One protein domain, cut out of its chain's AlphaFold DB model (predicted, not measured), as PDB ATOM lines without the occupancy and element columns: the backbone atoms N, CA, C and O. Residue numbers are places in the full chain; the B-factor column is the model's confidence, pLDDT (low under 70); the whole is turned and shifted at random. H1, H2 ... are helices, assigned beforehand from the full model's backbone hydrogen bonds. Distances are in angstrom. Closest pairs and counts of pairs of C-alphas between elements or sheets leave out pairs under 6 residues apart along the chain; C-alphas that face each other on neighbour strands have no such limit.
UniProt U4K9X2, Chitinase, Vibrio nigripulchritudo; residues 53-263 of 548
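What this domain is: This is residues 53 to 263 of the 548 residues of the protein "Chitinase" of Vibrio nigripulchritudo (UniProt U4K9X2). The longest helix, H6, and the shorter H2, H3, H4 and H5 gather with their loops in one lobe, H7, H8 and H9 with long loops make a second, and H11 lies between the two, in the middle of the domain. H5 crosses H11 on one side, H8 comes near it on the other, H10 leads into it at a corner, and H1 lies far out near its last residues. The printed part has 211 residues with eleven named helices, H1 to H11 in order along the chain, and no named strand; the class is all helix, though under half of the residues, 97, are in named elements. The whole is compact, with a radius of gyration of the C-alphas of 17.7 A and a rounded outline of 51 by 48 by 30 A.

Where its parts are: H6, residues 132 to 151, is 27.6 A long, from C-alpha 132 at (23.626, 23.510, -24.961) to C-alpha 151 at (38.960, 45.482, -31.532). Before it come H1, residues 53 to 62, 14.8 A, beginning at C-alpha 53 (12.022, 34.221, -10.951); H2, 67 to 71; H3, 82 to 90, 12.4 A; H4, 93 to 99; and H5, 109 to 118, 14.2 A. After it come H7, 198 to 202; H8, 222 to 232, 14.9 A; H9, 238 to 242; H10, 246 to 249; and H11, 252 to 262, 14.7 A, ending at C-alpha 262 (26.151, 38.010, -19.111).

How they stand to each other: H6 touches H3 with residues 133 to 137 alone, about perpendicular at 77 degrees; the closest C-alphas, of Val 90 and Lys 137, are 5.9 A apart. H3 touches H5 at a steep tilt of 39 degrees, opposite ways, closest at the C-alphas of Val 84 and Gly 117, 5.7 A. H5 touches H11 at a steep tilt of 45 degrees, the same way, the C-alphas of Ala 115 and Ala 255 being closest at 4.3 A. H2 touches H5, closest at C-alphas 70 and 114, 5.4 A; H4 is close to H5 but not clearly touching, with C-alphas 93 and 109 closest at 6.3 A. H8 is close to H11 but not clearly touching, with C-alphas 228 and 256 closest at 7.0 A, and touches H9, closest at C-alphas 229 and 240, 5.4 A. H7 only just touches H8, with 3 pairs of C-alphas within 8 A, closest at C-alphas 199 and 223, 6.4 A. H10 and H11 touch only at the corner, C-alphas 247 and 253 being closest at 4.9 A; H1 and H11 only just touch, only at their ends, with 3 pairs of C-alphas within 8 A, closest at C-alphas 62 and 262, 6.6 A. Every O i to N i+4 pair is within hydrogen-bond range in H1, H2, H3, H4, H5, H7, H8 and H9, 15 of 16 in H6 and 6 of 7 in H11, while H10 is too short for such a pair.

The domain as a whole: The C-alphas of Pro 53 and Ser 161, 53.9 A apart, are the two farthest apart. The printed part has no cut. The links H5 to H6, H6 to H7 and H7 to H8 are long, with 13, 46 and 19 residues. The mean pLDDT of the printed part is 96.6, and no printed residue is under 70.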
ATOM      1  N   PRO A  53      11.039  35.298 -10.830       91.62
ATOM      2  CA  PRO A  53      12.022  34.221 -10.951       91.62
ATOM      3  C   PRO A  53      13.263  34.585 -11.778       91.62
ATOM      4  O   PRO A  53      14.321  33.977 -11.602       91.62
ATOM      5  N   MET A  54      13.157  35.572 -12.666       90.69
ATOM      6  CA  MET A  54      14.256  36.016 -13.510       90.69
ATOM      7  C   MET A  54      15.419  36.617 -12.706       90.69
ATOM      8  O   MET A  54      16.566  36.443 -13.111       90.69
ATOM      9  N   TYR A  55      15.182  37.229 -11.537       93.38
ATOM     10  CA  TYR A  55      16.279  37.700 -10.673       93.38
ATOM     11  C   TYR A  55      17.190  36.555 -10.228       93.38
ATOM     12  O   TYR A  55      18.413  36.708 -10.207       93.38
ATOM     13  N   ALA A  56      16.611  35.393  -9.914       92.62
ATOM     14  CA  ALA A  56      17.379  34.210  -9.544       92.62
ATOM     15  C   ALA A  56      18.172  33.663 -10.740       92.62
ATOM     16  O   ALA A  56      19.330  33.282 -10.581       92.62
ATOM     17  N   ILE A  57      17.579  33.673 -11.937       93.31
ATOM     18  CA  ILE A  57      18.247  33.265 -13.182       93.31
ATOM     19  C   ILE A  57      19.436  34.187 -13.485       93.31
ATOM     20  O   ILE A  57      20.538  33.700 -13.730       93.31
ATOM     21  N   TRP A  58      19.240  35.504 -13.421       93.94
ATOM     22  CA  TRP A  58      20.291  36.493 -13.671       93.94
ATOM     23  C   TRP A  58      21.409  36.419 -12.635       93.94
ATOM     24  O   TRP A  58      22.580  36.370 -13.001       93.94
ATOM     25  N   SER A  59      21.059  36.327 -11.351       93.56
ATOM     26  CA  SER A  59      22.049  36.167 -10.279       93.56
ATOM     27  C   SER A  59      22.857  34.881 -10.467       93.56
ATOM     28  O   SER A  59      24.080  34.892 -10.340       93.56
ATOM     29  N   LYS A  60      22.198  33.781 -10.860       93.69
ATOM     30  CA  LYS A  60      22.869  32.513 -11.164       93.69
ATOM     31  C   LYS A  60      23.810  32.629 -12.362       93.69
ATOM     32  O   LYS A  60      24.889  32.043 -12.343       93.69
ATOM     33  N   ALA A  61      23.419  33.381 -13.391       94.75
ATOM     34  CA  ALA A  61      24.236  33.587 -14.581       94.75
ATOM     35  C   ALA A  61      25.522  34.388 -14.303       94.75
ATOM     36  O   ALA A  61      26.514  34.221 -15.016       94.75
ATOM     37  N   LEU A  62      25.510  35.222 -13.260       94.62
ATOM     38  CA  LEU A  62      26.627  36.079 -12.853       94.62
ATOM     39  C   LEU A  62      27.565  35.447 -11.820       94.62
ATOM     40  O   LEU A  62      28.605  36.031 -11.514       94.62
ATOM     41  N   GLU A  63      27.238  34.263 -11.296       95.56
ATOM     42  CA  GLU A  63      28.158  33.524 -10.433       95.56
ATOM     43  C   GLU A  63      29.496  33.290 -11.140       95.56
ATOM     44  O   GLU A  63      29.559  33.013 -12.341       95.56
ATOM     45  N   THR A  64      30.584  33.346 -10.372       97.69
ATOM     46  CA  THR A  64      31.921  33.098 -10.904       97.69
ATOM     47  C   THR A  64      32.629  31.958 -10.194       97.69
ATOM     48  O   THR A  64      32.326  31.609  -9.052       97.69
ATOM     49  N   ARG A  65      33.592  31.347 -10.887       98.12
ATOM     50  CA  ARG A  65      34.502  30.369 -10.284       98.12
ATOM     51  C   ARG A  65      35.670  31.059  -9.567       98.12
ATOM     52  O   ARG A  65      36.117  32.118 -10.018       98.12
ATOM     53  N   PRO A  66      36.226  30.435  -8.512       98.44
ATOM     54  CA  PRO A  66      37.476  30.866  -7.893       98.44
ATOM     55  C   PRO A  66      38.622  30.984  -8.902       98.44
ATOM     56  O   PRO A  66      38.803  30.105  -9.751       98.44
ATOM     57  N   ASN A  67      39.452  32.022  -8.767       98.50
ATOM     58  CA  ASN A  67      40.567  32.267  -9.690       98.50
ATOM     59  C   ASN A  67      41.594  31.124  -9.690       98.50
ATOM     60  O   ASN A  67      42.175  30.836 -10.727       98.50
ATOM     61  N   THR A  68      41.765  30.402  -8.580       98.31
ATOM     62  CA  THR A  68      42.646  29.221  -8.515       98.31
ATOM     63  C   THR A  68      42.205  28.092  -9.449       98.31
ATOM     64  O   THR A  68      43.049  27.432 -10.048       98.31
ATOM     65  N   ILE A  69      40.893  27.891  -9.618       98.62
ATOM     66  CA  ILE A  69      40.345  26.926 -10.581       98.62
ATOM     67  C   ILE A  69      40.533  27.453 -12.003       98.62
ATOM     68  O   ILE A  69      40.915  26.694 -12.889       98.62
ATOM     69  N   VAL A  70      40.287  28.749 -12.217       98.75
ATOM     70  CA  VAL A  70      40.419  29.379 -13.536       98.75
ATOM     71  C   VAL A  70      41.860  29.305 -14.038       98.75
ATOM     72  O   VAL A  70      42.095  28.840 -15.145       98.75
ATOM     73  N   GLU A  71      42.843  29.674 -13.222       98.50
ATOM     74  CA  GLU A  71      44.257  29.670 -13.622       98.50
ATOM     75  C   GLU A  71      44.812  28.266 -13.906       98.50
ATOM     76  O   GLU A  71      45.781  28.125 -14.656       98.50
ATOM     77  N   ALA A  72      44.186  27.220 -13.359       98.69
ATOM     78  CA  ALA A  72      44.544  25.830 -13.629       98.69
ATOM     79  C   ALA A  72      44.046  25.318 -14.996       98.69
ATOM     80  O   ALA A  72      44.495  24.263 -15.445       98.69
ATOM     81  N   ILE A  73      43.146  26.044 -15.672       98.94
ATOM     82  CA  ILE A  73      42.619  25.651 -16.985       98.94
ATOM     83  C   ILE A  73      43.739  25.683 -18.030       98.94
ATOM     84  O   ILE A  73      44.449  26.689 -18.185       98.94
ATOM     85  N   GLN A  74      43.842  24.579 -18.772       98.75
ATOM     86  CA  GLN A  74      44.660  24.424 -19.974       98.75
ATOM     87  C   GLN A  74      43.885  23.630 -21.035       98.75
ATOM     88  O   GLN A  74      43.056  22.798 -20.659       98.75
ATOM     89  N   PRO A  75      44.155  23.841 -22.336       98.69
ATOM     90  CA  PRO A  75      43.478  23.112 -23.404       98.69
ATOM     91  C   PRO A  75      43.583  21.585 -23.249       98.69
ATOM     92  O   PRO A  75      44.665  21.041 -23.028       98.69
ATOM     93  N   GLY A  76      42.453  20.894 -23.381       98.31
ATOM     94  CA  GLY A  76      42.332  19.438 -23.430       98.31
ATOM     95  C   GLY A  76      42.412  18.713 -22.084       98.31
ATOM     96  O   GLY A  76      42.424  17.480 -22.065       98.31
ATOM     97  N   LEU A  77      42.473  19.421 -20.950       98.62
ATOM     98  CA  LEU A  77      42.540  18.759 -19.646       98.62
ATOM     99  C   LEU A  77      41.195  18.146 -19.243       98.62
ATOM    100  O   LEU A  77      40.155  18.799 -19.223       98.62
ATOM    101  N   THR A  78      41.227  16.896 -18.781       98.00
ATOM    102  CA  THR A  78      40.038  16.205 -18.248       98.00
ATOM    103  C   THR A  78      39.494  16.846 -16.969       98.00
ATOM    104  O   THR A  78      38.315  16.682 -16.648       98.00
ATOM    105  N   THR A  79      40.334  17.602 -16.257       98.38
ATOM    106  CA  THR A  79      39.984  18.382 -15.063       98.38
ATOM    107  C   THR A  79      39.331  19.724 -15.382       98.38
ATOM    108  O   THR A  79      38.908  20.410 -14.453       98.38
ATOM    109  N   ASN A  80      39.245  20.121 -16.659       98.81
ATOM    110  CA  ASN A  80      38.584  21.367 -17.033       98.81
ATOM    111  C   ASN A  80      37.109  21.366 -16.593       98.81
ATOM    112  O   ASN A  80      36.455  20.317 -16.603       98.81
ATOM    113  N   PRO A  81      36.547  22.532 -16.229       98.75
ATOM    114  CA  PRO A  81      35.120  22.648 -15.959       98.75
ATOM    115  C   PRO A  81      34.260  22.263 -17.174       98.75
ATOM    116  O   PRO A  81      34.663  22.457 -18.317       98.75
ATOM    117  N   GLU A  82      33.036  21.783 -16.943       98.56
ATOM    118  CA  GLU A  82      32.170  21.272 -18.023       98.56
ATOM    119  C   GLU A  82      31.833  22.307 -19.109       98.56
ATOM    120  O   GLU A  82      31.813  21.969 -20.291       98.56
ATOM    121  N   ASN A  83      31.635  23.582 -18.752       98.69
ATOM    122  CA  ASN A  83      31.419  24.629 -19.759       98.69
ATOM    123  C   ASN A  83      32.672  24.885 -20.615       98.69
ATOM    124  O   ASN A  83      32.546  25.191 -21.795       98.69
ATOM    125  N   VAL A  84      33.872  24.690 -20.061       98.88
ATOM    126  CA  VAL A  84      35.138  24.778 -20.809       98.88
ATOM    127  C   VAL A  84      35.280  23.583 -21.750       98.88
ATOM    128  O   VAL A  84      35.537  23.777 -22.932       98.88
ATOM    129  N   LYS A  85      34.998  22.361 -21.280       98.88
ATOM    130  CA  LYS A  85      34.971  21.162 -22.139       98.88
ATOM    131  C   LYS A  85      33.974  21.285 -23.290       98.88
ATOM    132  O   LYS A  85      34.205  20.766 -24.381       98.88
ATOM    133  N   ARG A  86      32.845  21.964 -23.061       98.81
ATOM    134  CA  ARG A  86      31.879  22.286 -24.117       98.81
ATOM    135  C   ARG A  86      32.476  23.233 -25.154       98.81
ATOM    136  O   ARG A  86      32.362  22.935 -26.338       98.81
ATOM    137  N   VAL A  87      33.151  24.306 -24.733       98.81
ATOM    138  CA  VAL A  87      33.883  25.197 -25.655       98.81
ATOM    139  C   VAL A  87      34.886  24.405 -26.483       98.81
ATOM    140  O   VAL A  87      34.868  24.507 -27.701       98.81
ATOM    141  N   GLU A  88      35.699  23.559 -25.853       98.81
ATOM    142  CA  GLU A  88      36.704  22.741 -26.548       98.81
ATOM    143  C   GLU A  88      36.093  21.815 -27.607       98.81
ATOM    144  O   GLU A  88      36.732  21.525 -28.616       98.81
ATOM    145  N   ARG A  89      34.846  21.373 -27.410       98.56
ATOM    146  CA  ARG A  89      34.116  20.538 -28.367       98.56
ATOM    147  C   ARG A  89      33.522  21.334 -29.531       98.56
ATOM    148  O   ARG A  89      33.581  20.861 -30.661       98.56
ATOM    149  N   VAL A  90      32.920  22.496 -29.271       98.69
ATOM    150  CA  VAL A  90      32.168  23.257 -30.297       98.69
ATOM    151  C   VAL A  90      32.984  24.360 -30.973       98.69
ATOM    152  O   VAL A  90      32.602  24.842 -32.038       98.69
ATOM    153  N   PHE A  91      34.085  24.761 -30.344       98.69
ATOM    154  CA  PHE A  91      35.029  25.780 -30.789       98.69
ATOM    155  C   PHE A  91      36.454  25.386 -30.330       98.69
ATOM    156  O   PHE A  91      37.020  25.996 -29.410       98.69
ATOM    157  N   PRO A  92      37.018  24.299 -30.899       98.56
ATOM    158  CA  PRO A  92      38.354  23.811 -30.557       98.56
ATOM    159  C   PRO A  92      39.446  24.824 -30.924       98.56
ATOM    160  O   PRO A  92      39.209  25.785 -31.653       98.56
ATOM    161  N   GLN A  93      40.678  24.574 -30.473       98.62
ATOM    162  CA  GLN A  93      41.817  25.453 -30.760       98.62
ATOM    163  C   GLN A  93      42.024  25.706 -32.262       98.62
ATOM    164  O   GLN A  93      42.405  26.803 -32.641       98.62
ATOM    165  N   THR A  94      41.712  24.741 -33.129       98.38
ATOM    166  CA  THR A  94      41.801  24.928 -34.584       98.38
ATOM    167  C   THR A  94      40.878  26.034 -35.100       98.38
ATOM    168  O   THR A  94      41.253  26.754 -36.019       98.38
ATOM    169  N   GLU A  95      39.695  26.197 -34.501       98.19
ATOM    170  CA  GLU A  95      38.763  27.283 -34.840       98.19
ATOM    171  C   GLU A  95      39.230  28.623 -34.276       98.19
ATOM    172  O   GLU A  95      39.111  29.658 -34.932       98.19
ATOM    173  N   TRP A  96      39.816  28.605 -33.076       98.31
ATOM    174  CA  TRP A  96      40.479  29.780 -32.521       98.31
ATOM    175  C   TRP A  96      41.599  30.262 -33.445       98.31
ATOM    176  O   TRP A  96      41.594  31.424 -33.843       98.31
ATOM    177  N   ASP A  97      42.521  29.376 -33.821       97.81
ATOM    178  CA  ASP A  97      43.667  29.706 -34.670       97.81
ATOM    179  C   ASP A  97      43.198  30.260 -36.029       97.81
ATOM    180  O   ASP A  97      43.746  31.253 -36.507       97.81
ATOM    181  N   PHE A  98      42.126  29.694 -36.595       97.19
ATOM    182  CA  PHE A  98      41.509  30.167 -37.836       97.19
ATOM    183  C   PHE A  98      40.949  31.599 -37.743       97.19
ATOM    184  O   PHE A  98      41.156  32.397 -38.660       97.19
ATOM    185  N   LEU A  99      40.248  31.953 -36.658       97.00
ATOM    186  CA  LEU A  99      39.659  33.294 -36.493       97.00
ATOM    187  C   LEU A  99      40.629  34.348 -35.956       97.00
ATOM    188  O   LEU A  99      40.294  35.531 -35.968       97.00
ATOM    189  N   THR A 100      41.786  33.944 -35.432       96.69
ATOM    190  CA  THR A 100      42.676  34.842 -34.674       96.69
ATOM    191  C   THR A 100      44.060  34.994 -35.289       96.69
ATOM    192  O   THR A 100      44.970  35.498 -34.639       96.69
ATOM    193  N   HIS A 101      44.221  34.665 -36.575       95.44
ATOM    194  CA  HIS A 101      45.475  34.870 -37.311       95.44
ATOM    195  C   HIS A 101      46.033  36.300 -37.220       95.44
ATOM    196  O   HIS A 101      47.248  36.480 -37.270       95.44
ATOM    197  N   MET A 102      45.158  37.303 -37.103       95.69
ATOM    198  CA  MET A 102      45.545  38.711 -36.966       95.69
ATOM    199  C   MET A 102      45.505  39.215 -35.515       95.69
ATOM    200  O   MET A 102      45.857  40.363 -35.264       95.69
ATOM    201  N   ALA A 103      45.039  38.406 -34.563       97.44
ATOM    202  CA  ALA A 103      44.848  38.862 -33.194       97.44
ATOM    203  C   ALA A 103      46.182  39.205 -32.523       97.44
ATOM    204  O   ALA A 103      47.229  38.618 -32.811       97.44
ATOM    205  N   ALA A 104      46.135  40.138 -31.577       97.69
ATOM    206  CA  ALA A 104      47.282  40.425 -30.734       97.69
ATOM    207  C   ALA A 104      47.665  39.191 -29.891       97.69
ATOM    208  O   ALA A 104      46.776  38.471 -29.423       97.69
ATOM    209  N   PRO A 105      48.966  38.951 -29.641       96.88
ATOM    210  CA  PRO A 105      49.445  37.751 -28.948       96.88
ATOM    211  C   PRO A 105      48.945  37.632 -27.500       96.88
ATOM    212  O   PRO A 105      48.962  36.546 -26.916       96.88
ATOM    213  N   GLU A 106      48.484  38.728 -26.894       97.50
ATOM    214  CA  GLU A 106      47.836  38.721 -25.587       97.50
ATOM    215  C   GLU A 106      46.511  37.947 -25.593       97.50
ATOM    216  O   GLU A 106      46.081  37.450 -24.542       97.50
ATOM    217  N   TYR A 107      45.863  37.801 -26.744       98.44
ATOM    218  CA  TYR A 107      44.716  36.922 -26.912       98.44
ATOM    219  C   TYR A 107      45.207  35.533 -27.315       98.44
ATOM    220  O   TYR A 107      45.738  35.316 -28.396       98.44
ATOM    221  N   SER A 108      45.011  34.561 -26.427       98.50
ATOM    222  CA  SER A 108      45.367  33.162 -26.674       98.50
ATOM    223  C   SER A 108      44.210  32.243 -26.325       98.50
ATOM    224  O   SER A 108      43.395  32.567 -25.456       98.50
ATOM    225  N   TYR A 109      44.190  31.057 -26.933       98.81
ATOM    226  CA  TYR A 109      43.150  30.069 -26.667       98.81
ATOM    227  C   TYR A 109      43.068  29.691 -25.182       98.81
ATOM    228  O   TYR A 109      41.984  29.653 -24.610       98.81
ATOM    229  N   THR A 110      44.204  29.526 -24.496       98.81
ATOM    230  CA  THR A 110      44.215  29.287 -23.044       98.81
ATOM    231  C   THR A 110      43.533  30.421 -22.276       98.81
ATOM    232  O   THR A 110      42.710  30.161 -21.400       98.81
ATOM    233  N   ARG A 111      43.828  31.688 -22.598       98.75
ATOM    234  CA  ARG A 111      43.179  32.838 -21.946       98.75
ATOM    235  C   ARG A 111      41.687  32.910 -22.273       98.75
ATOM    236  O   ARG A 111      40.908  33.284 -21.401       98.75
ATOM    237  N   PHE A 112      41.281  32.501 -23.472       98.81
ATOM    238  CA  PHE A 112      39.877  32.409 -23.870       98.81
ATOM    239  C   PHE A 112      39.126  31.350 -23.052       98.81
ATOM    240  O   PHE A 112      38.085  31.645 -22.462       98.81
ATOM    241  N   LEU A 113      39.705  30.153 -22.913       98.94
ATOM    242  CA  LEU A 113      39.157  29.094 -22.063       98.94
ATOM    243  C   LEU A 113      39.074  29.524 -20.595       98.94
ATOM    244  O   LEU A 113      38.087  29.221 -19.928       98.94
ATOM    245  N   ARG A 114      40.066  30.265 -20.086       98.94
ATOM    246  CA  ARG A 114      40.045  30.833 -18.726       98.94
ATOM    247  C   ARG A 114      38.942  31.870 -18.551       98.94
ATOM    248  O   ARG A 114      38.184  31.788 -17.587       98.94
ATOM    249  N   ALA A 115      38.807  32.795 -19.501       98.75
ATOM    250  CA  ALA A 115      37.754  33.801 -19.495       98.75
ATOM    251  C   ALA A 115      36.358  33.167 -19.446       98.75
ATOM    252  O   ALA A 115      35.552  33.551 -18.604       98.75
ATOM    253  N   ILE A 116      36.089  32.149 -20.268       98.75
ATOM    254  CA  ILE A 116      34.817  31.408 -20.217       98.75
ATOM    255  C   ILE A 116      34.719  30.556 -18.943       98.75
ATOM    256  O   ILE A 116      33.669  30.478 -18.306       98.75
ATOM    257  N   GLY A 117      35.819  29.944 -18.511       98.69
ATOM    258  CA  GLY A 117      35.886  29.141 -17.294       98.69
ATOM    259  C   GLY A 117      35.542  29.919 -16.025       98.69
ATOM    260  O   GLY A 117      34.981  29.329 -15.095       98.69
ATOM    261  N   LYS A 118      35.796  31.234 -15.995       98.81
ATOM    262  CA  LYS A 118      35.382  32.121 -14.899       98.81
ATOM    263  C   LYS A 118      33.863  32.171 -14.733       98.81
ATOM    264  O   LYS A 118      33.424  32.234 -13.590       98.81
ATOM    265  N   PHE A 119      33.080  32.067 -15.810       98.56
ATOM    266  CA  PHE A 119      31.617  32.205 -15.792       98.56
ATOM    267  C   PHE A 119      30.914  30.896 -16.189       98.56
ATOM    268  O   PHE A 119      30.779  30.610 -17.379       98.56
ATOM    269  N   PRO A 120      30.416  30.088 -15.231       98.38
ATOM    270  CA  PRO A 120      29.768  28.807 -15.522       98.38
ATOM    271  C   PRO A 120      28.580  28.881 -16.487       98.38
ATOM    272  O   PRO A 120      28.301  27.895 -17.167       98.38
ATOM    273  N   ALA A 121      27.881  30.018 -16.531       98.00
ATOM    274  CA  ALA A 121      26.714  30.215 -17.383       98.00
ATOM    275  C   ALA A 121      27.066  30.425 -18.860       98.00
ATOM    276  O   ALA A 121      26.300  30.012 -19.732       98.00
ATOM    277  N   PHE A 122      28.229  31.011 -19.169       98.44
ATOM    278  CA  PHE A 122      28.668  31.106 -20.557       98.44
ATOM    279  C   PHE A 122      29.064  29.716 -21.048       98.44
ATOM    280  O   PHE A 122      29.917  29.054 -20.444       98.44
ATOM    281  N   CYS A 123      28.419  29.273 -22.131       98.56
ATOM    282  CA  CYS A 123      28.453  27.880 -22.560       98.56
ATOM    283  C   CYS A 123      28.029  26.923 -21.439       98.56
ATOM    284  O   CYS A 123      28.661  25.887 -21.278       98.56
ATOM    285  N   GLY A 124      27.017  27.269 -20.637       97.75
ATOM    286  CA  GLY A 124      26.453  26.413 -19.590       97.75
ATOM    287  C   GLY A 124      25.653  25.218 -20.127       97.75
ATOM    288  O   GLY A 124      25.487  25.051 -21.333       97.75
ATOM    289  N   GLU A 125      25.198  24.354 -19.219       97.06
ATOM    290  CA  GLU A 125      24.283  23.248 -19.542       97.06
ATOM    291  C   GLU A 125      22.825  23.706 -19.423       97.06
ATOM    292  O   GLU A 125      22.456  24.343 -18.435       97.06
ATOM    293  N   TYR A 126      22.001  23.315 -20.390       97.00
ATOM    294  CA  TYR A 126      20.560  23.519 -20.413       97.00
ATOM    295  C   TYR A 126      19.839  22.171 -20.330       97.00
ATOM    296  O   TYR A 126      19.823  21.385 -21.270       97.00
ATOM    297  N   THR A 127      19.191  21.908 -19.197       95.94
ATOM    298  CA  THR A 127      18.507  20.628 -18.939       95.94
ATOM    299  C   THR A 127      17.023  20.640 -19.317       95.94
ATOM    300  O   THR A 127      16.286  19.724 -18.957       95.94
ATOM    301  N   ASP A 128      16.557  21.692 -19.990       95.25
ATOM    302  CA  ASP A 128      15.150  21.929 -20.340       95.25
ATOM    303  C   ASP A 128      14.824  21.611 -21.811       95.25
ATOM    304  O   ASP A 128      13.761  21.974 -22.313       95.25
ATOM    305  N   GLY A 129      15.722  20.896 -22.494       96.31
ATOM    306  CA  GLY A 129      15.558  20.460 -23.882       96.31
ATOM    307  C   GLY A 129      16.161  21.407 -24.919       96.31
ATOM    308  O   GLY A 129      16.159  21.073 -26.103       96.31
ATOM    309  N   ARG A 130      16.703  22.557 -24.502       97.06
ATOM    310  CA  ARG A 130      17.534  23.399 -25.368       97.06
ATOM    311  C   ARG A 130      18.882  22.733 -25.655       97.06
ATOM    312  O   ARG A 130      19.431  22.026 -24.817       97.06
ATOM    313  N   ASP A 131      19.427  22.985 -26.843       98.00
ATOM    314  CA  ASP A 131      20.730  22.455 -27.250       98.00
ATOM    315  C   ASP A 131      21.869  23.330 -26.700       98.00
ATOM    316  O   ASP A 131      22.182  24.400 -27.234       98.00
ATOM    317  N   SER A 132      22.494  22.853 -25.621       98.56
ATOM    318  CA  SER A 132      23.626  23.510 -24.961       98.56
ATOM    319  C   SER A 132      24.804  23.782 -25.901       98.56
ATOM    320  O   SER A 132      25.454  24.826 -25.790       98.56
ATOM    321  N   ASP A 133      25.094  22.872 -26.829       98.69
ATOM    322  CA  ASP A 133      26.237  22.982 -27.735       98.69
ATOM    323  C   ASP A 133      25.955  24.014 -28.830       98.69
ATOM    324  O   ASP A 133      26.802  24.873 -29.101       98.69
ATOM    325  N   ALA A 134      24.745  24.000 -29.394       98.56
ATOM    326  CA  ALA A 134      24.316  24.998 -30.370       98.56
ATOM    327  C   ALA A 134      24.270  26.412 -29.765       98.56
ATOM    328  O   ALA A 134      24.773  27.358 -30.378       98.56
ATOM    329  N   ILE A 135      23.737  26.565 -28.547       98.69
ATOM    330  CA  ILE A 135      23.701  27.855 -27.838       98.69
ATOM    331  C   ILE A 135      25.116  28.334 -27.509       98.69
ATOM    332  O   ILE A 135      25.419  29.515 -27.699       98.69
ATOM    333  N   CYS A 136      26.001  27.439 -27.062       98.88
ATOM    334  CA  CYS A 136      27.401  27.777 -26.811       98.88
ATOM    335  C   CYS A 136      28.093  28.267 -28.090       98.88
ATOM    336  O   CYS A 136      28.665  29.360 -28.093       98.88
ATOM    337  N   LYS A 137      27.975  27.524 -29.200       98.81
ATOM    338  CA  LYS A 137      28.565  27.913 -30.489       98.81
ATOM    339  C   LYS A 137      28.020  29.259 -30.973       98.81
ATOM    340  O   LYS A 137      28.803  30.134 -31.331       98.81
ATOM    341  N   LYS A 138      26.697  29.462 -30.918       98.81
ATOM    342  CA  LYS A 138      26.049  30.736 -31.280       98.81
ATOM    343  C   LYS A 138      26.546  31.885 -30.402       98.81
ATOM    344  O   LYS A 138      26.885  32.935 -30.934       98.81
ATOM    345  N   SER A 139      26.683  31.673 -29.093       98.75
ATOM    346  CA  SER A 139      27.183  32.688 -28.153       98.75
ATOM    347  C   SER A 139      28.631  33.094 -28.440       98.75
ATOM    348  O   SER A 139      28.933  34.286 -28.456       98.75
ATOM    349  N   ILE A 140      29.515  32.127 -28.716       98.88
ATOM    350  CA  ILE A 140      30.912  32.397 -29.096       98.88
ATOM    351  C   ILE A 140      30.960  33.183 -30.407       98.88
ATOM    352  O   ILE A 140      31.615  34.220 -30.477       98.88
ATOM    353  N   VAL A 141      30.223  32.740 -31.427       98.62
ATOM    354  CA  VAL A 141      30.201  33.404 -32.736       98.62
ATOM    355  C   VAL A 141      29.632  34.826 -32.646       98.62
ATOM    356  O   VAL A 141      30.203  35.755 -33.219       98.62
ATOM    357  N   THR A 142      28.563  35.037 -31.874       98.62
ATOM    358  CA  THR A 142      28.034  36.379 -31.591       98.62
ATOM    359  C   THR A 142      29.073  37.255 -30.886       98.62
ATOM    360  O   THR A 142      29.238  38.418 -31.258       98.62
ATOM    361  N   ALA A 143      29.809  36.718 -29.908       98.38
ATOM    362  CA  ALA A 143      30.874  37.456 -29.233       98.38
ATOM    363  C   ALA A 143      31.991  37.863 -30.211       98.38
ATOM    364  O   ALA A 143      32.359  39.035 -30.246       98.38
ATOM    365  N   PHE A 144      32.454  36.952 -31.073       98.50
ATOM    366  CA  PHE A 144      33.465  37.245 -32.097       98.50
ATOM    367  C   PHE A 144      33.017  38.314 -33.102       98.50
ATOM    368  O   PHE A 144      33.808  39.194 -33.438       98.50
ATOM    369  N   ALA A 145      31.751  38.305 -33.528       98.31
ATOM    370  CA  ALA A 145      31.212  39.355 -34.395       98.31
ATOM    371  C   ALA A 145      31.280  40.741 -33.727       98.31
ATOM    372  O   ALA A 145      31.603  41.742 -34.371       98.31
ATOM    373  N   HIS A 146      31.024  40.811 -32.417       97.88
ATOM    374  CA  HIS A 146      31.205  42.046 -31.660       97.88
ATOM    375  C   HIS A 146      32.685  42.394 -31.465       97.88
ATOM    376  O   HIS A 146      33.040  43.554 -31.669       97.88
ATOM    377  N   PHE A 147      33.559  41.429 -31.171       97.62
ATOM    378  CA  PHE A 147      35.007  41.654 -31.034       97.62
ATOM    379  C   PHE A 147      35.626  42.204 -32.317       97.62
ATOM    380  O   PHE A 147      36.455  43.108 -32.244       97.62
ATOM    381  N   ALA A 148      35.190  41.710 -33.478       96.94
ATOM    382  CA  ALA A 148      35.602  42.217 -34.781       96.94
ATOM    383  C   ALA A 148      35.259  43.701 -34.967       96.94
ATOM    384  O   ALA A 148      36.014  44.407 -35.620       96.94
ATOM    385  N   GLN A 149      34.174  44.199 -34.362       95.44
ATOM    386  CA  GLN A 149      33.872  45.630 -34.374       95.44
ATOM    387  C   GLN A 149      34.610  46.432 -33.298       95.44
ATOM    388  O   GLN A 149      34.995  47.566 -33.556       95.44
ATOM    389  N   GLU A 150      34.753  45.900 -32.085       93.31
ATOM    390  CA  GLU A 150      35.370  46.655 -30.980       93.31
ATOM    391  C   GLU A 150      36.891  46.747 -31.102       93.31
ATOM    392  O   GLU A 150      37.502  47.723 -30.681       93.31
ATOM    393  N   THR A 151      37.511  45.691 -31.621       96.31
ATOM    394  CA  THR A 151      38.960  45.482 -31.532       96.31
ATOM    395  C   THR A 151      39.551  44.924 -32.816       96.31
ATOM    396  O   THR A 151      40.703  44.506 -32.804       96.31
ATOM    397  N   GLY A 152      38.779  44.848 -33.901       96.00
ATOM    398  CA  GLY A 152      39.251  44.220 -35.124       96.00
ATOM    399  C   GLY A 152      40.218  45.087 -35.926       96.00
ATOM    400  O   GLY A 152      40.272  46.300 -35.749       96.00
ATOM    401  N   GLY A 153      40.974  44.460 -36.828       95.38
ATOM    402  CA  GLY A 153      41.903  45.176 -37.713       95.38
ATOM    403  C   GLY A 153      41.199  46.053 -38.760       95.38
ATOM    404  O   GLY A 153      41.735  47.074 -39.180       95.38
ATOM    405  N   HIS A 154      39.979  45.680 -39.168       95.06
ATOM    406  CA  HIS A 154      39.163  46.382 -40.170       95.06
ATOM    407  C   HIS A 154      39.839  46.596 -41.537       95.06
ATOM    408  O   HIS A 154      39.436  47.473 -42.308       95.06
ATOM    409  N   VAL A 155      40.827  45.770 -41.872       96.38
ATOM    410  CA  VAL A 155      41.637  45.896 -43.084       96.38
ATOM    411  C   VAL A 155      40.942  45.200 -44.253       96.38
ATOM    412  O   VAL A 155      40.510  44.053 -44.148       96.38
ATOM    413  N   GLU A 156      40.822  45.883 -45.390       96.12
ATOM    414  CA  GLU A 156      40.268  45.283 -46.609       96.12
ATOM    415  C   GLU A 156      41.142  44.135 -47.132       96.12
ATOM    416  O   GLU A 156      42.369  44.201 -47.070       96.12
ATOM    417  N   VAL A 157      40.519  43.121 -47.739       96.56
ATOM    418  CA  VAL A 157      41.222  41.992 -48.388       96.56
ATOM    419  C   VAL A 157      42.156  42.471 -49.510       96.56
ATOM    420  O   VAL A 157      43.183  41.856 -49.782       96.56
ATOM    421  N   SER A 158      41.837  43.599 -50.151       97.12
ATOM    422  CA  SER A 158      42.663  44.196 -51.205       97.12
ATOM    423  C   SER A 158      43.939  44.873 -50.689       97.12
ATOM    424  O   SER A 158      44.862  45.094 -51.477       97.12
ATOM    425  N   ASN A 159      44.028  45.197 -49.393       97.12
ATOM    426  CA  ASN A 159      45.234  45.767 -48.798       97.12
ATOM    427  C   ASN A 159      46.201  44.647 -48.392       97.12
ATOM    428  O   ASN A 159      46.333  44.299 -47.223       97.12
ATOM    429  N   VAL A 160      46.915  44.104 -49.376       95.56
ATOM    430  CA  VAL A 160      47.868  42.997 -49.184       95.56
ATOM    431  C   VAL A 160      49.086  43.351 -48.319       95.56
ATOM    432  O   VAL A 160      49.804  42.448 -47.900       95.56
ATOM    433  N   SER A 161      49.341  44.640 -48.061       96.19
ATOM    434  CA  SER A 161      50.429  45.077 -47.174       96.19
ATOM    435  C   SER A 161      50.074  44.812 -45.713       96.19
ATOM    436  O   SER A 161      50.837  44.166 -45.000       96.19
ATOM    437  N   ASP A 162      48.896  45.276 -45.292       94.38
ATOM    438  CA  ASP A 162      48.451  45.175 -43.897       94.38
ATOM    439  C   ASP A 162      47.616  43.903 -43.642       94.38
ATOM    440  O   ASP A 162      47.445  43.483 -42.501       94.38
ATOM    441  N   ASN A 163      47.124  43.251 -44.705       97.00
ATOM    442  CA  ASN A 163      46.402  41.977 -44.677       97.00
ATOM    443  C   ASN A 163      47.008  40.962 -45.675       97.00
ATOM    444  O   ASN A 163      46.371  40.583 -46.662       97.00
ATOM    445  N   PRO A 164      48.249  40.494 -45.440       96.00
ATOM    446  CA  PRO A 164      48.957  39.605 -46.366       96.00
ATOM    447  C   PRO A 164      48.320  38.213 -46.503       96.00
ATOM    448  O   PRO A 164      48.591  37.507 -47.471       96.00
ATOM    449  N   LEU A 165      47.480  37.813 -45.544       95.75
ATOM    450  CA  LEU A 165      46.756  36.539 -45.561       95.75
ATOM    451  C   LEU A 165      45.391  36.635 -46.262       95.75
ATOM    452  O   LEU A 165      44.711  35.620 -46.386       95.75
ATOM    453  N   GLY A 166      44.984  37.827 -46.717       96.69
ATOM    454  CA  GLY A 166      43.699  38.034 -47.385       96.69
ATOM    455  C   GLY A 166      42.496  37.689 -46.503       96.69
ATOM    456  O   GLY A 166      41.495  37.190 -47.007       96.69
ATOM    457  N   LEU A 167      42.605  37.917 -45.190       97.50
ATOM    458  CA  LEU A 167      41.563  37.589 -44.219       97.50
ATOM    459  C   LEU A 167      40.340  38.472 -44.434       97.50
ATOM    460  O   LEU A 167      40.466  39.698 -44.514       97.50
ATOM    461  N   GLU A 168      39.158  37.873 -44.436       97.81
ATOM    462  CA  GLU A 168      37.913  38.629 -44.390       97.81
ATOM    463  C   GLU A 168      37.837  39.437 -43.090       97.81
ATOM    464  O   GLU A 168      38.337  39.009 -42.050       97.81
ATOM    465  N   LYS A 169      37.174  40.597 -43.095       97.25
ATOM    466  CA  LYS A 169      37.119  41.460 -41.896       97.25
ATOM    467  C   LYS A 169      36.500  40.773 -40.671       97.25
ATOM    468  O   LYS A 169      36.851  41.096 -39.541       97.25
ATOM    469  N   TRP A 170      35.620  39.796 -40.886       97.31
ATOM    470  CA  TRP A 170      35.022  38.998 -39.814       97.31
ATOM    471  C   TRP A 170      35.995  37.990 -39.171       97.31
ATOM    472  O   TRP A 170      35.700  37.469 -38.099       97.31
ATOM    473  N   GLN A 171      37.169  37.770 -39.775       97.38
ATOM    474  CA  GLN A 171      38.291  36.968 -39.258       97.38
ATOM    475  C   GLN A 171      39.385  37.821 -38.593       97.38
ATOM    476  O   GLN A 171      40.481  37.335 -38.329       97.38
ATOM    477  N   GLN A 172      39.142  39.116 -38.383       97.19
ATOM    478  CA  GLN A 172      40.161  40.052 -37.894       97.19
ATOM    479  C   GLN A 172      39.885  40.536 -36.469       97.19
ATOM    480  O   GLN A 172      40.392  41.583 -36.081       97.19
ATOM    481  N   ALA A 173      39.054  39.826 -35.701       97.06
ATOM    482  CA  ALA A 173      38.754  40.176 -34.316       97.06
ATOM    483  C   ALA A 173      40.007  40.160 -33.428       97.06
ATOM    484  O   ALA A 173      40.966  39.445 -33.710       97.06
ATOM    485  N   LEU A 174      39.955  40.898 -32.309       97.81
ATOM    486  CA  LEU A 174      40.987  40.863 -31.266       97.81
ATOM    487  C   LEU A 174      42.369  41.371 -31.730       97.81
ATOM    488  O   LEU A 174      43.397  41.009 -31.164       97.81
ATOM    489  N   PHE A 175      42.412  42.235 -32.744       97.06
ATOM    490  CA  PHE A 175      43.635  42.887 -33.221       97.06
ATOM    491  C   PHE A 175      44.173  43.914 -32.210       97.06
ATOM    492  O   PHE A 175      45.370  43.979 -31.946       97.06
ATOM    493  N   HIS A 176      43.287  44.701 -31.596       96.81
ATOM    494  CA  HIS A 176      43.637  45.706 -30.593       96.81
ATOM    495  C   HIS A 176      43.385  45.199 -29.163       96.81
ATOM    496  O   HIS A 176      42.300  44.723 -28.823       96.81
ATOM    497  N   VAL A 177      44.385  45.335 -28.287       96.94
ATOM    498  CA  VAL A 177      44.248  45.042 -26.844       96.94
ATOM    499  C   VAL A 177      43.970  46.310 -26.046       96.94
ATOM    500  O   VAL A 177      43.194  46.298 -25.095       96.94
ATOM    501  N   ARG A 178      44.612  47.410 -26.429       96.19
ATOM    502  CA  ARG A 178      44.525  48.718 -25.780       96.19
ATOM    503  C   ARG A 178      43.934  49.714 -26.758       96.19
ATOM    504  O   ARG A 178      44.169  49.602 -27.962       96.19
ATOM    505  N   GLU A 179      43.180  50.665 -26.231       94.06
ATOM    506  CA  GLU A 179      42.574  51.731 -27.013       94.06
ATOM    507  C   GLU A 179      43.633  52.484 -27.821       94.06
ATOM    508  O   GLU A 179      44.683  52.878 -27.304       94.06
ATOM    509  N   MET A 180      43.354  52.685 -29.107       91.25
ATOM    510  CA  MET A 180      44.260  53.410 -29.989       91.25
ATOM    511  C   MET A 180      44.485  54.837 -29.485       91.25
ATOM    512  O   MET A 180      43.540  55.562 -29.186       91.25
ATOM    513  N   GLY A 181      45.753  55.253 -29.438       92.25
ATOM    514  CA  GLY A 181      46.154  56.579 -28.960       92.25
ATOM    515  C   GLY A 181      46.493  56.648 -27.469       92.25
ATOM    516  O   GLY A 181      46.997  57.683 -27.037       92.25
ATOM    517  N   TRP A 182      46.300  55.563 -26.712       93.50
ATOM    518  CA  TRP A 182      46.668  55.478 -25.297       93.50
ATOM    519  C   TRP A 182      47.831  54.520 -25.049       93.50
ATOM    520  O   TRP A 182      47.994  53.505 -25.729       93.50
ATOM    521  N   ALA A 183      48.634  54.837 -24.037       90.81
ATOM    522  CA  ALA A 183      49.738  54.012 -23.563       90.81
ATOM    523  C   ALA A 183      49.652  53.793 -22.047       90.81
ATOM    524  O   ALA A 183      49.118  54.620 -21.304       90.81
ATOM    525  N   GLU A 184      50.209  52.674 -21.576       92.12
ATOM    526  CA  GLU A 184      50.301  52.403 -20.139       92.12
ATOM    527  C   GLU A 184      51.111  53.493 -19.421       92.12
ATOM    528  O   GLU A 184      52.117  53.983 -19.937       92.12
ATOM    529  N   GLY A 185      50.650  53.883 -18.231       88.62
ATOM    530  CA  GLY A 185      51.210  54.997 -17.458       88.62
ATOM    531  C   GLY A 185      50.625  56.377 -17.788       88.62
ATOM    532  O   GLY A 185      51.012  57.354 -17.154       88.62
ATOM    533  N   GLN A 186      49.694  56.484 -18.743       92.31
ATOM    534  CA  GLN A 186      48.935  57.717 -18.980       92.31
ATOM    535  C   GLN A 186      47.645  57.747 -18.153       92.31
ATOM    536  O   GLN A 186      46.865  56.795 -18.185       92.31
ATOM    537  N   GLU A 187      47.374  58.870 -17.484       91.38
ATOM    538  CA  GLU A 187      46.112  59.131 -16.776       91.38
ATOM    539  C   GLU A 187      44.978  59.464 -17.768       91.38
ATOM    540  O   GLU A 187      44.598  60.617 -17.970       91.38
ATOM    541  N   GLY A 188      44.459  58.442 -18.449       89.62
ATOM    542  CA  GLY A 188      43.288  58.545 -19.326       89.62
ATOM    543  C   GLY A 188      41.976  58.186 -18.628       89.62
ATOM    544  O   GLY A 188      41.969  57.388 -17.693       89.62
ATOM    545  N   TYR A 189      40.849  58.714 -19.122       93.12
ATOM    546  CA  TYR A 189      39.493  58.336 -18.674       93.12
ATOM    547  C   TYR A 189      39.253  58.499 -17.162       93.12
ATOM    548  O   TYR A 189      38.561  57.703 -16.524       93.12
ATOM    549  N   THR A 190      39.807  59.569 -16.596       92.88
ATOM    550  CA  THR A 190      39.661  59.955 -15.186       92.88
ATOM    551  C   THR A 190      38.462  60.879 -14.939       92.88
ATOM    552  O   THR A 190      38.314  61.446 -13.859       92.88
ATOM    553  N   THR A 191      37.567  61.039 -15.922       92.00
ATOM    554  CA  THR A 191      36.313  61.783 -15.747       92.00
ATOM    555  C   THR A 191      35.523  61.210 -14.572       92.00
ATOM    556  O   THR A 191      35.252  60.013 -14.533       92.00
ATOM    557  N   GLY A 192      35.145  62.079 -13.632       88.88
ATOM    558  CA  GLY A 192      34.441  61.705 -12.404       88.88
ATOM    559  C   GLY A 192      35.364  61.446 -11.210       88.88
ATOM    560  O   GLY A 192      34.909  61.594 -10.077       88.88
ATOM    561  N   CYS A 193      36.653  61.160 -11.423       93.25
ATOM    562  CA  CYS A 193      37.602  60.912 -10.339       93.25
ATOM    563  C   CYS A 193      37.714  62.097  -9.369       93.25
ATOM    564  O   CYS A 193      37.792  63.254  -9.782       93.25
ATOM    565  N   GLY A 194      37.764  61.799  -8.069       88.88
ATOM    566  CA  GLY A 194      37.924  62.793  -7.000       88.88
ATOM    567  C   GLY A 194      36.632  63.513  -6.601       88.88
ATOM    568  O   GLY A 194      36.654  64.362  -5.709       88.88
ATOM    569  N   SER A 195      35.505  63.171  -7.225       91.44
ATOM    570  CA  SER A 195      34.189  63.695  -6.851       91.44
ATOM    571  C   SER A 195      33.722  63.097  -5.520       91.44
ATOM    572  O   SER A 195      34.014  61.949  -5.197       91.44
ATOM    573  N   ASN A 196      32.969  63.865  -4.726       91.62
ATOM    574  CA  ASN A 196      32.393  63.385  -3.464       91.62
ATOM    575  C   ASN A 196      31.026  62.711  -3.691       91.62
ATOM    576  O   ASN A 196      29.999  63.166  -3.181       91.62
ATOM    577  N   ASP A 197      31.015  61.642  -4.480       93.44
ATOM    578  CA  ASP A 197      29.822  60.886  -4.862       93.44
ATOM    579  C   ASP A 197      29.947  59.395  -4.520       93.44
ATOM    580  O   ASP A 197      30.977  58.916  -4.042       93.44
ATOM    581  N   TRP A 198      28.870  58.644  -4.745       94.44
ATOM    582  CA  TRP A 198      28.858  57.212  -4.470       94.44
ATOM    583  C   TRP A 198      29.803  56.425  -5.390       94.44
ATOM    584  O   TRP A 198      30.333  55.400  -4.963       94.44
ATOM    585  N   GLN A 199      30.048  56.893  -6.622       94.75
ATOM    586  CA  GLN A 199      30.908  56.201  -7.590       94.75
ATOM    587  C   GLN A 199      32.349  56.181  -7.095       94.75
ATOM    588  O   GLN A 199      32.992  55.137  -7.130       94.75
ATOM    589  N   ASN A 200      32.834  57.305  -6.572       94.31
ATOM    590  CA  ASN A 200      34.170  57.422  -5.997       94.31
ATOM    591  C   ASN A 200      34.281  56.770  -4.613       94.31
ATOM    592  O   ASN A 200      35.375  56.375  -4.224       94.31
ATOM    593  N   ARG A 201      33.175  56.619  -3.871       94.44
ATOM    594  CA  ARG A 201      33.172  55.858  -2.607       94.44
ATOM    595  C   ARG A 201      33.194  54.347  -2.828       94.44
ATOM    596  O   ARG A 201      33.863  53.651  -2.072       94.44
ATOM    597  N   ARG A 202      32.486  53.841  -3.844       95.00
ATOM    598  CA  ARG A 202      32.472  52.409  -4.191       95.00
ATOM    599  C   ARG A 202      33.697  52.001  -5.015       95.00
ATOM    600  O   ARG A 202      34.302  50.969  -4.747       95.00
ATOM    601  N   TRP A 203      34.083  52.819  -5.991       96.06
ATOM    602  CA  TRP A 203      35.157  52.534  -6.946       96.06
ATOM    603  C   TRP A 203      36.134  53.718  -7.036       96.06
ATOM    604  O   TRP A 203      36.152  54.429  -8.045       96.06
ATOM    605  N   PRO A 204      36.932  53.967  -5.983       94.19
ATOM    606  CA  PRO A 204      37.841  55.109  -5.930       94.19
ATOM    607  C   PRO A 204      38.923  55.020  -7.008       94.19
ATOM    608  O   PRO A 204      39.551  53.980  -7.191       94.19
ATOM    609  N   CYS A 205      39.187  56.130  -7.693       95.12
ATOM    610  CA  CYS A 205      40.314  56.191  -8.615       95.12
ATOM    611  C   CYS A 205      41.643  56.105  -7.857       95.12
ATOM    612  O   CYS A 205      41.840  56.792  -6.854       95.12
ATOM    613  N   GLU A 206      42.566  55.302  -8.373       95.81
ATOM    614  CA  GLU A 206      43.934  55.241  -7.873       95.81
ATOM    615  C   GLU A 206      44.762  56.376  -8.511       95.81
ATOM    616  O   GLU A 206      44.730  56.541  -9.736       95.81
ATOM    617  N   PRO A 207      45.517  57.162  -7.722       93.50
ATOM    618  CA  PRO A 207      46.410  58.187  -8.260       93.50
ATOM    619  C   PRO A 207      47.418  57.614  -9.268       93.50
ATOM    620  O   PRO A 207      47.976  56.538  -9.051       93.50
ATOM    621  N   GLY A 208      47.693  58.333 -10.359       92.62
ATOM    622  CA  GLY A 208      48.642  57.873 -11.378       92.62
ATOM    623  C   GLY A 208      48.094  56.828 -12.352       92.62
ATOM    624  O   GLY A 208      48.830  56.407 -13.244       92.62
ATOM    625  N   GLN A 209      46.840  56.383 -12.201       95.50
ATOM    626  CA  GLN A 209      46.248  55.352 -13.057       95.50
ATOM    627  C   GLN A 209      45.320  55.923 -14.134       95.50
ATOM    628  O   GLN A 209      44.623  56.917 -13.938       95.50
ATOM    629  N   GLY A 210      45.294  55.236 -15.280       95.19
ATOM    630  CA  GLY A 210      44.401  55.522 -16.399       95.19
ATOM    631  C   GLY A 210      43.476  54.358 -16.733       95.19
ATOM    632  O   GLY A 210      43.902  53.206 -16.866       95.19
ATOM    633  N   TYR A 211      42.206  54.679 -16.956       97.06
ATOM    634  CA  TYR A 211      41.114  53.734 -17.191       97.06
ATOM    635  C   TYR A 211      40.630  53.754 -18.646       97.06
ATOM    636  O   TYR A 211      39.432  53.668 -18.897       97.06
ATOM    637  N   PHE A 212      41.541  53.922 -19.607       96.94
ATOM    638  CA  PHE A 212      41.229  53.828 -21.039       96.94
ATOM    639  C   PHE A 212      40.866  52.398 -21.459       96.94
ATOM    640  O   PHE A 212      41.045  51.451 -20.684       96.94
ATOM    641  N   GLY A 213      40.352  52.243 -22.682       96.62
ATOM    642  CA  GLY A 213      39.860  50.969 -23.201       96.62
ATOM    643  C   GLY A 213      40.912  49.860 -23.174       96.62
ATOM    644  O   GLY A 213      41.993  49.991 -23.751       96.62
ATOM    645  N   ARG A 214      40.592  48.738 -22.516       97.69
ATOM    646  CA  ARG A 214      41.408  47.510 -22.540       97.69
ATOM    647  C   ARG A 214      40.572  46.262 -22.810       97.69
ATOM    648  O   ARG A 214      39.402  46.180 -22.429       97.69
ATOM    649  N   GLY A 215      41.205  45.272 -23.430       97.25
ATOM    650  CA  GLY A 215      40.625  43.973 -23.746       97.25
ATOM    651  C   GLY A 215      39.560  44.013 -24.846       97.25
ATOM    652  O   GLY A 215      39.286  45.051 -25.454       97.25
ATOM    653  N   ALA A 216      38.925  42.862 -25.061       97.19
ATOM    654  CA  ALA A 216      37.967  42.601 -26.132       97.19
ATOM    655  C   ALA A 216      36.699  43.467 -26.037       97.19
ATOM    656  O   ALA A 216      36.042  43.726 -27.042       97.19
ATOM    657  N   LYS A 217      36.349  43.925 -24.826       93.00
ATOM    658  CA  LYS A 217      35.214  44.830 -24.593       93.00
ATOM    659  C   LYS A 217      35.570  46.310 -24.738       93.00
ATOM    660  O   LYS A 217      34.645  47.127 -24.754       93.00
ATOM    661  N   GLN A 218      36.864  46.638 -24.769       94.81
ATOM    662  CA  GLN A 218      37.375  47.989 -24.530       94.81
ATOM    663  C   GLN A 218      36.787  48.565 -23.230       94.81
ATOM    664  O   GLN A 218      36.023  49.525 -23.236       94.81
ATOM    665  N   LEU A 219      37.076  47.904 -22.101       95.44
ATOM    666  CA  LEU A 219      36.614  48.339 -20.781       95.44
ATOM    667  C   LEU A 219      37.241  49.698 -20.442       95.44
ATOM    668  O   LEU A 219      38.467  49.797 -20.412       95.44
ATOM    669  N   SER A 220      36.409  50.703 -20.159       94.94
ATOM    670  CA  SER A 220      36.840  52.086 -19.899       94.94
ATOM    671  C   SER A 220      36.153  52.677 -18.668       94.94
ATOM    672  O   SER A 220      35.038  52.271 -18.353       94.94
ATOM    673  N   TYR A 221      36.764  53.694 -18.053       95.75
ATOM    674  CA  TYR A 221      36.344  54.413 -16.837       95.75
ATOM    675  C   TYR A 221      36.472  53.636 -15.521       95.75
ATOM    676  O   TYR A 221      36.141  52.453 -15.434       95.75
ATOM    677  N   HIS A 222      36.886  54.339 -14.462       95.44
ATOM    678  CA  HIS A 222      37.168  53.759 -13.144       95.44
ATOM    679  C   HIS A 222      36.001  52.935 -12.578       95.44
ATOM    680  O   HIS A 222      36.215  51.833 -12.091       95.44
ATOM    681  N   PHE A 223      34.758  53.406 -12.706       94.31
ATOM    682  CA  PHE A 223      33.588  52.700 -12.181       94.31
ATOM    683  C   PHE A 223      33.355  51.341 -12.860       94.31
ATOM    684  O   PHE A 223      32.935  50.395 -12.202       94.31
ATOM    685  N   ASN A 224      33.693  51.198 -14.146       94.88
ATOM    686  CA  ASN A 224      33.616  49.906 -14.829       94.88
ATOM    687  C   ASN A 224      34.785  48.993 -14.445       94.88
ATOM    688  O   ASN A 224      34.581  47.793 -14.285       94.88
ATOM    689  N   TYR A 225      35.993  49.543 -14.266       97.62
ATOM    690  CA  TYR A 225      37.138  48.781 -13.752       97.62
ATOM    691  C   TYR A 225      36.886  48.280 -12.330       97.62
ATOM    692  O   TYR A 225      37.141  47.113 -12.056       97.62
ATOM    693  N   GLY A 226      36.350  49.128 -11.452       97.12
ATOM    694  CA  GLY A 226      35.995  48.773 -10.082       97.12
ATOM    695  C   GLY A 226      34.902  47.710 -10.034       97.12
ATOM    696  O   GLY A 226      35.104  46.676  -9.404       97.12
ATOM    697  N   ALA A 227      33.803  47.900 -10.772       96.00
ATOM    698  CA  ALA A 227      32.735  46.904 -10.863       96.00
ATOM    699  C   ALA A 227      33.260  45.561 -11.389       96.00
ATOM    700  O   ALA A 227      33.003  44.515 -10.800       96.00
ATOM    701  N   PHE A 228      34.053  45.579 -12.464       97.62
ATOM    702  CA  PHE A 228      34.652  44.366 -13.010       97.62
ATOM    703  C   PHE A 228      35.631  43.713 -12.021       97.62
ATOM    704  O   PHE A 228      35.635  42.491 -11.886       97.62
ATOM    705  N   SER A 229      36.409  44.507 -11.282       98.25
ATOM    706  CA  SER A 229      37.309  44.018 -10.233       98.25
ATOM    707  C   SER A 229      36.556  43.266  -9.143       98.25
ATOM    708  O   SER A 229      36.951  42.155  -8.804       98.25
ATOM    709  N   GLU A 230      35.437  43.810  -8.657       96.69
ATOM    710  CA  GLU A 230      34.605  43.143  -7.648       96.69
ATOM    711  C   GLU A 230      34.144  41.758  -8.134       96.69
ATOM    712  O   GLU A 230      34.187  40.792  -7.375       96.69
ATOM    713  N   VAL A 231      33.776  41.625  -9.413       96.19
ATOM    714  CA  VAL A 231      33.381  40.328  -9.997       96.19
ATOM    715  C   VAL A 231      34.574  39.371 -10.131       96.19
ATOM    716  O   VAL A 231      34.433  38.154  -9.975       96.19
ATOM    717  N   MET A 232      35.761  39.889 -10.450       98.12
ATOM    718  CA  MET A 232      36.953  39.069 -10.691       98.12
ATOM    719  C   MET A 232      37.681  38.662  -9.405       98.12
ATOM    720  O   MET A 232      38.327  37.611  -9.398       98.12
ATOM    721  N   PHE A 233      37.559  39.447  -8.333       97.56
ATOM    722  CA  PHE A 233      38.365  39.348  -7.112       97.56
ATOM    723  C   PHE A 233      37.511  39.362  -5.837       97.56
ATOM    724  O   PHE A 233      37.816  40.078  -4.889       97.56
ATOM    725  N   ASP A 234      36.440  38.564  -5.813       94.25
ATOM    726  CA  ASP A 234      35.646  38.272  -4.608       94.25
ATOM    727  C   ASP A 234      35.158  39.532  -3.855       94.25
ATOM    728  O   ASP A 234      35.145  39.586  -2.625       94.25
ATOM    729  N   GLY A 235      34.751  40.560  -4.605       94.00
ATOM    730  CA  GLY A 235      34.272  41.837  -4.073       94.00
ATOM    731  C   GLY A 235      35.348  42.909  -3.866       94.00
ATOM    732  O   GLY A 235      35.012  44.002  -3.420       94.00
ATOM    733  N   ASP A 236      36.617  42.654  -4.200       96.81
ATOM    734  CA  ASP A 236      37.679  43.663  -4.116       96.81
ATOM    735  C   ASP A 236      37.737  44.537  -5.379       96.81
ATOM    736  O   ASP A 236      38.288  44.162  -6.420       96.81
ATOM    737  N   ALA A 237      37.202  45.753  -5.266       96.94
ATOM    738  CA  ALA A 237      37.265  46.772  -6.309       96.94
ATOM    739  C   ALA A 237      38.702  47.225  -6.642       96.94
ATOM    740  O   ALA A 237      38.978  47.693  -7.748       96.94
ATOM    741  N   THR A 238      39.627  47.138  -5.685       97.50
ATOM    742  CA  THR A 238      40.895  47.875  -5.727       97.50
ATOM    743  C   THR A 238      41.950  47.235  -6.619       97.50
ATOM    744  O   THR A 238      42.843  47.940  -7.086       97.50
ATOM    745  N   VAL A 239      41.855  45.931  -6.901       98.31
ATOM    746  CA  VAL A 239      42.872  45.194  -7.670       98.31
ATOM    747  C   VAL A 239      43.076  45.809  -9.053       98.31
ATOM    748  O   VAL A 239      44.203  46.153  -9.419       98.31
ATOM    749  N   LEU A 240      41.987  45.995  -9.798       98.38
ATOM    750  CA  LEU A 240      42.000  46.567 -11.149       98.38
ATOM    751  C   LEU A 240      41.966  48.092 -11.158       98.38
ATOM    752  O   LEU A 240      42.392  48.688 -12.144       98.38
ATOM    753  N   LEU A 241      41.527  48.729 -10.069       97.69
ATOM    754  CA  LEU A 241      41.675  50.176  -9.918       97.69
ATOM    755  C   LEU A 241      43.149  50.573  -9.765       97.69
ATOM    756  O   LEU A 241      43.554  51.581 -10.340       97.69
ATOM    757  N   LYS A 242      43.944  49.748  -9.070       97.75
ATOM    758  CA  LYS A 242      45.395  49.917  -8.881       97.75
ATOM    759  C   LYS A 242      46.236  49.383 -10.032       97.75
ATOM    760  O   LYS A 242      47.304  49.918 -10.301       97.75
ATOM    761  N   ASN A 243      45.778  48.318 -10.690       97.75
ATOM    762  CA  ASN A 243      46.525  47.632 -11.747       97.75
ATOM    763  C   ASN A 243      45.666  47.451 -13.011       97.75
ATOM    764  O   ASN A 243      45.405  46.316 -13.424       97.75
ATOM    765  N   PRO A 244      45.212  48.541 -13.656       97.62
ATOM    766  CA  PRO A 244      44.287  48.453 -14.786       97.62
ATOM    767  C   PRO A 244      44.881  47.714 -15.999       97.62
ATOM    768  O   PRO A 244      44.142  47.072 -16.747       97.62
ATOM    769  N   ALA A 245      46.212  47.702 -16.157       97.38
ATOM    770  CA  ALA A 245      46.914  46.945 -17.201       97.38
ATOM    771  C   ALA A 245      46.627  45.429 -17.168       97.38
ATOM    772  O   ALA A 245      46.655  44.777 -18.213       97.38
ATOM    773  N   LEU A 246      46.251  44.861 -16.011       98.06
ATOM    774  CA  LEU A 246      45.878  43.444 -15.910       98.06
ATOM    775  C   LEU A 246      44.711  43.073 -16.835       98.06
ATOM    776  O   LEU A 246      44.645  41.930 -17.289       98.06
ATOM    777  N   VAL A 247      43.823  44.023 -17.150       98.31
ATOM    778  CA  VAL A 247      42.732  43.810 -18.112       98.31
ATOM    779  C   VAL A 247      43.272  43.564 -19.519       98.31
ATOM    780  O   VAL A 247      42.647  42.830 -20.263       98.31
ATOM    781  N   ALA A 248      44.424  44.113 -19.897       97.38
ATOM    782  CA  ALA A 248      45.051  43.843 -21.192       97.38
ATOM    783  C   ALA A 248      45.911  42.565 -21.170       97.38
ATOM    784  O   ALA A 248      45.862  41.757 -22.101       97.38
ATOM    785  N   ASP A 249      46.666  42.359 -20.089       97.00
ATOM    786  CA  ASP A 249      47.807  41.434 -20.077       97.00
ATOM    787  C   ASP A 249      47.489  40.025 -19.547       97.00
ATOM    788  O   ASP A 249      48.353  39.143 -19.530       97.00
ATOM    789  N   SER A 250      46.252  39.774 -19.121       98.31
ATOM    790  CA  SER A 250      45.815  38.488 -18.562       98.31
ATOM    791  C   SER A 250      44.554  37.956 -19.252       98.31
ATOM    792  O   SER A 250      44.044  38.563 -20.189       98.31
ATOM    793  N   TRP A 251      44.014  36.823 -18.787       98.44
ATOM    794  CA  TRP A 251      42.732  36.292 -19.279       98.44
ATOM    795  C   TRP A 251      41.543  37.239 -19.030       98.44
ATOM    796  O   TRP A 251      40.478  37.078 -19.631       98.44
ATOM    797  N   LEU A 252      41.740  38.275 -18.208       98.69
ATOM    798  CA  LEU A 252      40.783  39.360 -18.012       98.69
ATOM    799  C   LEU A 252      40.449  40.117 -19.309       98.69
ATOM    800  O   LEU A 252      39.363  40.696 -19.411       98.69
ATOM    801  N   ASN A 253      41.327  40.057 -20.318       97.75
ATOM    802  CA  ASN A 253      41.128  40.725 -21.604       97.75
ATOM    803  C   ASN A 253      39.875  40.257 -22.340       97.75
ATOM    804  O   ASN A 253      39.185  41.075 -22.943       97.75
ATOM    805  N   MET A 254      39.519  38.982 -22.217       98.31
ATOM    806  CA  MET A 254      38.277  38.436 -22.756       98.31
ATOM    807  C   MET A 254      37.206  38.294 -21.679       98.31
ATOM    808  O   MET A 254      36.023  38.435 -21.986       98.31
ATOM    809  N   ALA A 255      37.582  38.094 -20.411       98.56
ATOM    810  CA  ALA A 255      36.598  37.984 -19.335       98.56
ATOM    811  C   ALA A 255      35.782  39.268 -19.145       98.56
ATOM    812  O   ALA A 255      34.605  39.176 -18.813       98.56
ATOM    813  N   SER A 256      36.353  40.446 -19.421       97.56
ATOM    814  CA  SER A 256      35.606  41.714 -19.410       97.56
ATOM    815  C   SER A 256      34.449  41.718 -20.414       97.56
ATOM    816  O   SER A 256      33.361  42.215 -20.119       97.56
ATOM    817  N   ALA A 257      34.644  41.104 -21.583       97.25
ATOM    818  CA  ALA A 257      33.604  40.981 -22.592       97.25
ATOM    819  C   ALA A 257      32.570  39.911 -22.253       97.25
ATOM    820  O   ALA A 257      31.379  40.152 -22.437       97.25
ATOM    821  N   ILE A 258      32.996  38.764 -21.715       98.38
ATOM    822  CA  ILE A 258      32.067  37.722 -21.253       98.38
ATOM    823  C   ILE A 258      31.221  38.235 -20.081       98.38
ATOM    824  O   ILE A 258      30.010  38.035 -20.072       98.38
ATOM    825  N   TRP A 259      31.814  38.978 -19.146       97.62
ATOM    826  CA  TRP A 259      31.078  39.646 -18.075       97.62
ATOM    827  C   TRP A 259      29.992  40.573 -18.630       97.62
ATOM    828  O   TRP A 259      28.826  40.437 -18.262       97.62
ATOM    829  N   PHE A 260      30.342  41.458 -19.570       95.50
ATOM    830  CA  PHE A 260      29.365  42.333 -20.225       95.50
ATOM    831  C   PHE A 260      28.269  41.534 -20.953       95.50
ATOM    832  O   PHE A 260      27.101  41.905 -20.920       95.50
ATOM    833  N   PHE A 261      28.626  40.412 -21.579       97.81
ATOM    834  CA  PHE A 261      27.692  39.534 -22.288       97.81
ATOM    835  C   PHE A 261      26.630  38.911 -21.372       97.81
ATOM    836  O   PHE A 261      25.491  38.696 -21.797       97.81
ATOM    837  N   LEU A 262      27.002  38.637 -20.122       97.19
ATOM    838  CA  LEU A 262      26.151  38.010 -19.111       97.19
ATOM    839  C   LEU A 262      25.414  39.015 -18.220       97.19
ATOM    840  O   LEU A 262      24.438  38.639 -17.580       97.19
ATOM    841  N   THR A 263      25.864  40.270 -18.159       94.38
ATOM    842  CA  THR A 263      25.344  41.262 -17.207       94.38
ATOM    843  C   THR A 263      24.176  42.047 -17.797       94.38
ATOM    844  O   THR A 263      24.398  42.882 -18.676       94.38
TER     845      THR A 263